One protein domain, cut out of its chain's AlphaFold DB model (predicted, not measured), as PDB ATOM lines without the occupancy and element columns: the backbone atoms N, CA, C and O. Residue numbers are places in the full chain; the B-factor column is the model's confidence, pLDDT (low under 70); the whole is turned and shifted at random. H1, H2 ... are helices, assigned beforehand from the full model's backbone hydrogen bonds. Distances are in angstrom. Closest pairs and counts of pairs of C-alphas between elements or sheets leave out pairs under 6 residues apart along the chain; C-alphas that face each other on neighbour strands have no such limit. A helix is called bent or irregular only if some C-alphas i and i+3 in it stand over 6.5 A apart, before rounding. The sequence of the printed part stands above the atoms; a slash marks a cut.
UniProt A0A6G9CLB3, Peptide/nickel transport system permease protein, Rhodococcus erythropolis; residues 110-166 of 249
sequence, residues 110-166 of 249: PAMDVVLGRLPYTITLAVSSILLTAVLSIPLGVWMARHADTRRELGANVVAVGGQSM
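AT A GLANCE: This is residues 110 to 166 of the 249 residues of the protein "Peptide/nickel transport system permease protein" of Rhodococcus erythropolis (UniProt A0A6G9CLB3). A long helix, H1, with a shorter helix, H2, folded back beside its far end, makes a lopsided helical hairpin. H1 makes the length, and residues 110 to 139 stick out free of any partner. The printed part has 57 residues with two named helices, H1 then H2, and no named strand; it is all helix. It is extended, with a radius of gyration of the C-alphas of 17.6 A and spans of 56 by 23 by 9 A.

IN THESE COORDINATES: H1 runs from residue 111, C-alpha at (52.325, 63.549, 1.082), to residue 146, 50.2 A. It has a kink of 35 degrees near residue 118 and is irregular: C-alphas 117 and 120 are 7.0 A apart. H2, residues 151 to 165, spans 20.7 A and ends with C-alpha 165 at (47.793, 30.160, 7.991).

HOW THE PARTS SIT: H1 and H2 form a helical hairpin and only just touch, with 3 pairs of C-alphas within 8 A. Met 144 alone of H1 touches H2, through residues 152 to 156; the closest C-alphas, of Met 144 and Glu 153, are 5.6 A apart. The helices run opposite ways at a shallow tilt of 17 degrees. In H2 every O i to N i+4 pair is within hydrogen-bond range, in H1 29 of 32.

THE WHOLE: The C-alphas farthest apart, of Pro 110 and Thr 150, are 56.5 A apart. The link from H1 to H2 is tight. The printed part has no cut, and no printed residue is under 70 in pLDDT.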
ATOM      1  N   PRO A 110      54.725  67.055  -0.966       89.38
ATOM      2  CA  PRO A 110      53.411  66.929  -0.342       89.38
ATOM      3  C   PRO A 110      52.978  65.461  -0.297       89.38
ATOM      4  O   PRO A 110      52.967  64.764  -1.312       89.38
ATOM      5  N   ALA A 111      52.636  64.963   0.892       89.44
ATOM      6  CA  ALA A 111      52.325  63.549   1.082       89.44
ATOM      7  C   ALA A 111      51.105  63.116   0.252       89.44
ATOM      8  O   ALA A 111      51.068  61.988  -0.239       89.44
ATOM      9  N   MET A 112      50.148  64.026   0.035       89.75
ATOM     10  CA  MET A 112      48.989  63.777  -0.824       89.75
ATOM     11  C   MET A 112      49.397  63.467  -2.271       89.75
ATOM     12  O   MET A 112      48.907  62.494  -2.841       89.75
ATOM     13  N   ASP A 113      50.342  64.216  -2.839       89.19
ATOM     14  CA  ASP A 113      50.798  64.010  -4.219       89.19
ATOM     15  C   ASP A 113      51.509  62.664  -4.375       89.19
ATOM     16  O   ASP A 113      51.298  61.943  -5.351       89.19
ATOM     17  N   VAL A 114      52.297  62.273  -3.370       88.25
ATOM     18  CA  VAL A 114      52.964  60.964  -3.338       88.25
ATOM     19  C   VAL A 114      51.939  59.825  -3.297       88.25
ATOM     20  O   VAL A 114      52.103  58.820  -3.992       88.25
ATOM     21  N   VAL A 115      50.874  59.966  -2.501       88.94
ATOM     22  CA  VAL A 115      49.793  58.971  -2.416       88.94
ATOM     23  C   VAL A 115      49.032  58.887  -3.739       88.94
ATOM     24  O   VAL A 115      48.861  57.790  -4.277       88.94
ATOM     25  N   LEU A 116      48.629  60.028  -4.301       90.69
ATOM     26  CA  LEU A 116      47.912  60.094  -5.575       90.69
ATOM     27  C   LEU A 116      48.750  59.543  -6.735       90.69
ATOM     28  O   LEU A 116      48.216  58.836  -7.588       90.69
ATOM     29  N   GLY A 117      50.063  59.779  -6.731       91.88
ATOM     30  CA  GLY A 117      50.983  59.224  -7.724       91.88
ATOM     31  C   GLY A 117      51.099  57.696  -7.679       91.88
ATOM     32  O   GLY A 117      51.381  57.070  -8.700       91.88
ATOM     33  N   ARG A 118      50.853  57.067  -6.520       91.19
ATOM     34  CA  ARG A 118      50.906  55.600  -6.352       91.19
ATOM     35  C   ARG A 118      49.575  54.900  -6.583       91.19
ATOM     36  O   ARG A 118      49.553  53.734  -6.979       91.19
ATOM     37  N   LEU A 119      48.479  55.618  -6.375       94.56
ATOM     38  CA  LEU A 119      47.114  55.130  -6.509       94.56
ATOM     39  C   LEU A 119      46.842  54.338  -7.811       94.56
ATOM     40  O   LEU A 119      46.292  53.239  -7.700       94.56
ATOM     41  N   PRO A 120      47.247  54.777  -9.024       94.69
ATOM     42  CA  PRO A 120      46.981  54.009 -10.247       94.69
ATOM     43  C   PRO A 120      47.692  52.649 -10.274       94.69
ATOM     44  O   PRO A 120      47.121  51.667 -10.753       94.69
ATOM     45  N   TYR A 121      48.904  52.554  -9.722       95.69
ATOM     46  CA  TYR A 121      49.640  51.291  -9.643       95.69
ATOM     47  C   TYR A 121      48.960  50.319  -8.680       95.69
ATOM     48  O   TYR A 121      48.755  49.157  -9.022       95.69
ATOM     49  N   THR A 122      48.537  50.802  -7.508       94.69
ATOM     50  CA  THR A 122      47.799  49.984  -6.538       94.69
ATOM     51  C   THR A 122      46.478  49.488  -7.110       94.69
ATOM     52  O   THR A 122      46.163  48.314  -6.949       94.69
ATOM     53  N   ILE A 123      45.728  50.337  -7.820       96.69
ATOM     54  CA  ILE A 123      44.489  49.912  -8.484       96.69
ATOM     55  C   ILE A 123      44.786  48.854  -9.543       96.69
ATOM     56  O   ILE A 123      44.112  47.830  -9.575       96.69
ATOM     57  N   THR A 124      45.802  49.065 -10.380       96.38
ATOM     58  CA  THR A 124      46.161  48.109 -11.437       96.38
ATOM     59  C   THR A 124      46.518  46.745 -10.848       96.38
ATOM     60  O   THR A 124      46.030  45.727 -11.333       96.38
ATOM     61  N   LEU A 125      47.304  46.721  -9.766       96.12
ATOM     62  CA  LEU A 125      47.669  45.498  -9.046       96.12
ATOM     63  C   LEU A 125      46.477  44.850  -8.332       96.12
ATOM     64  O   LEU A 125      46.320  43.632  -8.372       96.12
ATOM     65  N   ALA A 126      45.620  45.641  -7.689       96.44
ATOM     66  CA  ALA A 126      44.440  45.128  -7.003       96.44
ATOM     67  C   ALA A 126      43.459  44.497  -7.997       96.44
ATOM     68  O   ALA A 126      42.993  43.381  -7.788       96.44
ATOM     69  N   VAL A 127      43.181  45.184  -9.107       97.81
ATOM     70  CA  VAL A 127      42.275  44.695 -10.151       97.81
ATOM     71  C   VAL A 127      42.846  43.448 -10.820       97.81
ATOM     72  O   VAL A 127      42.121  42.465 -10.963       97.81
ATOM     73  N   SER A 128      44.130  43.440 -11.190       96.50
ATOM     74  CA  SER A 128      44.748  42.259 -11.804       96.50
ATOM     75  C   SER A 128      44.758  41.059 -10.855       96.50
ATOM     76  O   SER A 128      44.423  39.953 -11.278       96.50
ATOM     77  N   SER A 129      45.039  41.278  -9.567       96.19
ATOM     78  CA  SER A 129      44.980  40.241  -8.534       96.19
ATOM     79  C   SER A 129      43.566  39.693  -8.344       96.19
ATOM     80  O   SER A 129      43.381  38.478  -8.324       96.19
ATOM     81  N   ILE A 130      42.545  40.556  -8.283       97.06
ATOM     82  CA  ILE A 130      41.142  40.128  -8.172       97.06
ATOM     83  C   ILE A 130      40.731  39.309  -9.395       97.06
ATOM     84  O   ILE A 130      40.098  38.269  -9.238       97.06
ATOM     85  N   LEU A 131      41.097  39.747 -10.602       97.88
ATOM     86  CA  LEU A 131      40.787  39.018 -11.831       97.88
ATOM     87  C   LEU A 131      41.474  37.653 -11.856       97.88
ATOM     88  O   LEU A 131      40.813  36.649 -12.102       97.88
ATOM     89  N   LEU A 132      42.771  37.600 -11.552       97.06
ATOM     90  CA  LEU A 132      43.523  36.348 -11.499       97.06
ATOM     91  C   LEU A 132      42.947  35.400 -10.442       97.06
ATOM     92  O   LEU A 132      42.705  34.226 -10.719       97.06
ATOM     93  N   THR A 133      42.664  35.928  -9.251       95.62
ATOM     94  CA  THR A 133      42.036  35.180  -8.159       95.62
ATOM     95  C   THR A 133      40.675  34.657  -8.590       95.62
ATOM     96  O   THR A 133      40.410  33.476  -8.440       95.62
ATOM     97  N   ALA A 134      39.819  35.476  -9.200       96.56
ATOM     98  CA  ALA A 134      38.518  35.028  -9.686       96.56
ATOM     99  C   ALA A 134      38.653  33.924 -10.751       96.56
ATOM    100  O   ALA A 134      37.956  32.913 -10.676       96.56
ATOM    101  N   VAL A 135      39.581  34.077 -11.700       97.44
ATOM    102  CA  VAL A 135      39.830  33.100 -12.772       97.44
ATOM    103  C   VAL A 135      40.325  31.760 -12.230       97.44
ATOM    104  O   VAL A 135      39.968  30.729 -12.789       97.44
ATOM    105  N   LEU A 136      41.109  31.740 -11.151       95.25
ATOM    106  CA  LEU A 136      41.631  30.502 -10.562       95.25
ATOM    107  C   LEU A 136      40.698  29.920  -9.491       95.25
ATOM    108  O   LEU A 136      40.393  28.727  -9.501       95.25
ATOM    109  N   SER A 137      40.211  30.759  -8.579       94.00
ATOM    110  CA  SER A 137      39.384  30.352  -7.446       94.00
ATOM    111  C   SER A 137      37.988  29.906  -7.862       94.00
ATOM    112  O   SER A 137      37.469  28.982  -7.244       94.00
ATOM    113  N   ILE A 138      37.367  30.498  -8.893       96.12
ATOM    114  CA  ILE A 138      36.018  30.082  -9.314       96.12
ATOM    115  C   ILE A 138      36.036  28.650  -9.881       96.12
ATOM    116  O   ILE A 138      35.288  27.819  -9.360       96.12
ATOM    117  N   PRO A 139      36.877  28.287 -10.873       94.81
ATOM    118  CA  PRO A 139      36.939  26.913 -11.369       94.81
ATOM    119  C   PRO A 139      37.360  25.916 -10.294       94.81
ATOM    120  O   PRO A 139      36.772  24.839 -10.207       94.81
ATOM    121  N   LEU A 140      38.336  26.278  -9.454       90.62
ATOM    122  CA  LEU A 140      38.788  25.419  -8.364       90.62
ATOM    123  C   LEU A 140      37.670  25.196  -7.333       90.62
ATOM    124  O   LEU A 140      37.423  24.062  -6.931       90.62
ATOM    125  N   GLY A 141      36.931  26.249  -6.977       91.19
ATOM    126  CA  GLY A 141      35.762  26.181  -6.102       91.19
ATOM    127  C   GLY A 141      34.650  25.305  -6.677       91.19
ATOM    128  O   GLY A 141      34.113  24.451  -5.976       91.19
ATOM    129  N   VAL A 142      34.346  25.445  -7.972       94.44
ATOM    130  CA  VAL A 142      33.358  24.595  -8.661       94.44
ATOM    131  C   VAL A 142      33.824  23.136  -8.719       94.44
ATOM    132  O   VAL A 142      33.015  22.226  -8.535       94.44
ATOM    133  N   TRP A 143      35.115  22.887  -8.952       91.94
ATOM    134  CA  TRP A 143      35.681  21.537  -8.969       91.94
ATOM    135  C   TRP A 143      35.600  20.858  -7.596       91.94
ATOM    136  O   TRP A 143      35.198  19.693  -7.532       91.94
ATOM    137  N   MET A 144      35.911  21.587  -6.518       88.69
ATOM    138  CA  MET A 144      35.765  21.108  -5.138       88.69
ATOM    139  C   MET A 144      34.298  20.830  -4.798       88.69
ATOM    140  O   MET A 144      33.991  19.756  -4.295       88.69
ATOM    141  N   ALA A 145      33.380  21.731  -5.166       88.69
ATOM    142  CA  ALA A 145      31.949  21.557  -4.916       88.69
ATOM    143  C   ALA A 145      31.365  20.311  -5.608       88.69
ATOM    144  O   ALA A 145      30.465  19.668  -5.075       88.69
ATOM    145  N   ARG A 146      31.885  19.935  -6.786       90.94
ATOM    146  CA  ARG A 146      31.479  18.701  -7.485       90.94
ATOM    147  C   ARG A 146      32.057  17.420  -6.878       90.94
ATOM    148  O   ARG A 146      31.533  16.350  -7.163       90.94
ATOM    149  N   HIS A 147      33.122  17.516  -6.087       87.12
ATOM    150  CA  HIS A 147      33.771  16.385  -5.414       87.12
ATOM    151  C   HIS A 147      33.668  16.504  -3.887       87.12
ATOM    152  O   HIS A 147      34.580  16.076  -3.177       87.12
ATOM    153  N   ALA A 148      32.577  17.098  -3.398       80.94
ATOM    154  CA  ALA A 148      32.316  17.248  -1.973       80.94
ATOM    155  C   ALA A 148      32.319  15.884  -1.251       80.94
ATOM    156  O   ALA A 148      32.060  14.842  -1.862       80.94
ATOM    157  N   ASP A 149      32.679  15.894   0.031       82.12
ATOM    158  CA  ASP A 149      32.823  14.733   0.920       82.12
ATOM    159  C   ASP A 149      33.860  13.693   0.453       82.12
ATOM    160  O   ASP A 149      33.875  12.535   0.881       82.12
ATOM    161  N   THR A 150      34.784  14.097  -0.424       88.00
ATOM    162  CA  THR A 150      35.853  13.231  -0.941       88.00
ATOM    163  C   THR A 150      37.207  13.594  -0.324       88.00
ATOM    164  O   THR A 150      37.505  14.754  -0.059       88.00
ATOM    165  N   ARG A 151      38.128  12.622  -0.208       84.94
ATOM    166  CA  ARG A 151      39.534  12.859   0.211       84.94
ATOM    167  C   ARG A 151      40.250  13.960  -0.597       84.94
ATOM    168  O   ARG A 151      41.196  14.560  -0.099       84.94
ATOM    169  N   ARG A 152      39.808  14.215  -1.836       84.44
ATOM    170  CA  ARG A 152      40.304  15.288  -2.718       84.44
ATOM    171  C   ARG A 152      39.903  16.678  -2.221       84.44
ATOM    172  O   ARG A 152      40.728  17.581  -2.247       84.44
ATOM    173  N   GLU A 153      38.672  16.823  -1.740       88.81
ATOM    174  CA  GLU A 153      38.178  18.057  -1.128       88.81
ATOM    175  C   GLU A 153      38.891  18.319   0.201       88.81
ATOM    176  O   GLU A 153      39.416  19.409   0.405       88.81
ATOM    177  N   LEU A 154      39.031  17.295   1.056       89.19
ATOM    178  CA  LEU A 154      39.808  17.405   2.294       89.19
ATOM    179  C   LEU A 154      41.247  17.870   2.019       89.19
ATOM    180  O   LEU A 154      41.738  18.771   2.692       89.19
ATOM    181  N   GLY A 155      41.911  17.297   1.007       89.50
ATOM    182  CA  GLY A 155      43.248  17.726   0.591       89.50
ATOM    183  C   GLY A 155      43.293  19.189   0.141       89.50
ATOM    184  O   GLY A 155      44.170  19.932   0.571       89.50
ATOM    185  N   ALA A 156      42.327  19.627  -0.670       87.38
ATOM    186  CA  ALA A 156      42.247  21.010  -1.133       87.38
ATOM    187  C   ALA A 156      41.973  22.001   0.014       87.38
ATOM    188  O   ALA A 156      42.620  23.044   0.083       87.38
ATOM    189  N   ASN A 157      41.096  21.649   0.957       89.75
ATOM    190  CA  ASN A 157      40.816  22.454   2.146       89.75
ATOM    191  C   ASN A 157      42.035  22.553   3.071       89.75
ATOM    192  O   ASN A 157      42.339  23.636   3.563       89.75
ATOM    193  N   VAL A 158      42.770  21.454   3.278       92.00
ATOM    194  CA  VAL A 158      44.018  21.468   4.064       92.00
ATOM    195  C   VAL A 158      45.059  22.375   3.414       92.00
ATOM    196  O   VAL A 158      45.697  23.157   4.112       92.00
ATOM    197  N   VAL A 159      45.207  22.324   2.086       88.75
ATOM    198  CA  VAL A 159      46.115  23.220   1.356       88.75
ATOM    199  C   VAL A 159      45.659  24.677   1.457       88.75
ATOM    200  O   VAL A 159      46.490  25.546   1.703       88.75
ATOM    201  N   ALA A 160      44.361  24.960   1.319       88.25
ATOM    202  CA  ALA A 160      43.824  26.319   1.404       88.25
ATOM    203  C   ALA A 160      44.004  26.928   2.803       88.25
ATOM    204  O   ALA A 160      44.535  28.028   2.937       88.25
ATOM    205  N   VAL A 161      43.619  26.192   3.850       89.75
ATOM    206  CA  VAL A 161      43.790  26.621   5.246       89.75
ATOM    207  C   VAL A 161      45.271  26.713   5.601       89.75
ATOM    208  O   VAL A 161      45.683  27.674   6.247       89.75
ATOM    209  N   GLY A 162      46.083  25.755   5.149       89.38
ATOM    210  CA  GLY A 162      47.533  25.775   5.318       89.38
ATOM    211  C   GLY A 162      48.159  27.018   4.695       89.38
ATOM    212  O   GLY A 162      48.888  27.726   5.379       89.38
ATOM    213  N   GLY A 163      47.808  27.337   3.447       85.38
ATOM    214  CA  GLY A 163      48.260  28.547   2.761       85.38
ATOM    215  C   GLY A 163      47.813  29.831   3.461       85.38
ATOM    216  O   GLY A 163      48.616  30.738   3.631       85.38
ATOM    217  N   GLN A 164      46.567  29.896   3.937       85.88
ATOM    218  CA  GLN A 164      46.055  31.060   4.672       85.88
ATOM    219  C   GLN A 164      46.695  31.230   6.061       85.88
ATOM    220  O   GLN A 164      46.770  32.341   6.575       85.88
ATOM    221  N   SER A 165      47.143  30.135   6.676       89.12
ATOM    222  CA  SER A 165      47.793  30.160   7.991       89.12
ATOM    223  C   SER A 165      49.282  30.500   7.909       89.12
ATOM    224  O   SER A 165      49.912  30.706   8.946       89.12
ATOM    225  N   MET A 166      49.861  30.530   6.702       85.50
ATOM    226  CA  MET A 166      51.260  30.900   6.508       85.50
ATOM    227  C   MET A 166      51.424  32.391   6.820       85.50
ATOM    228  O   MET A 166      50.694  33.214   6.265       85.50
TER     229      MET A 166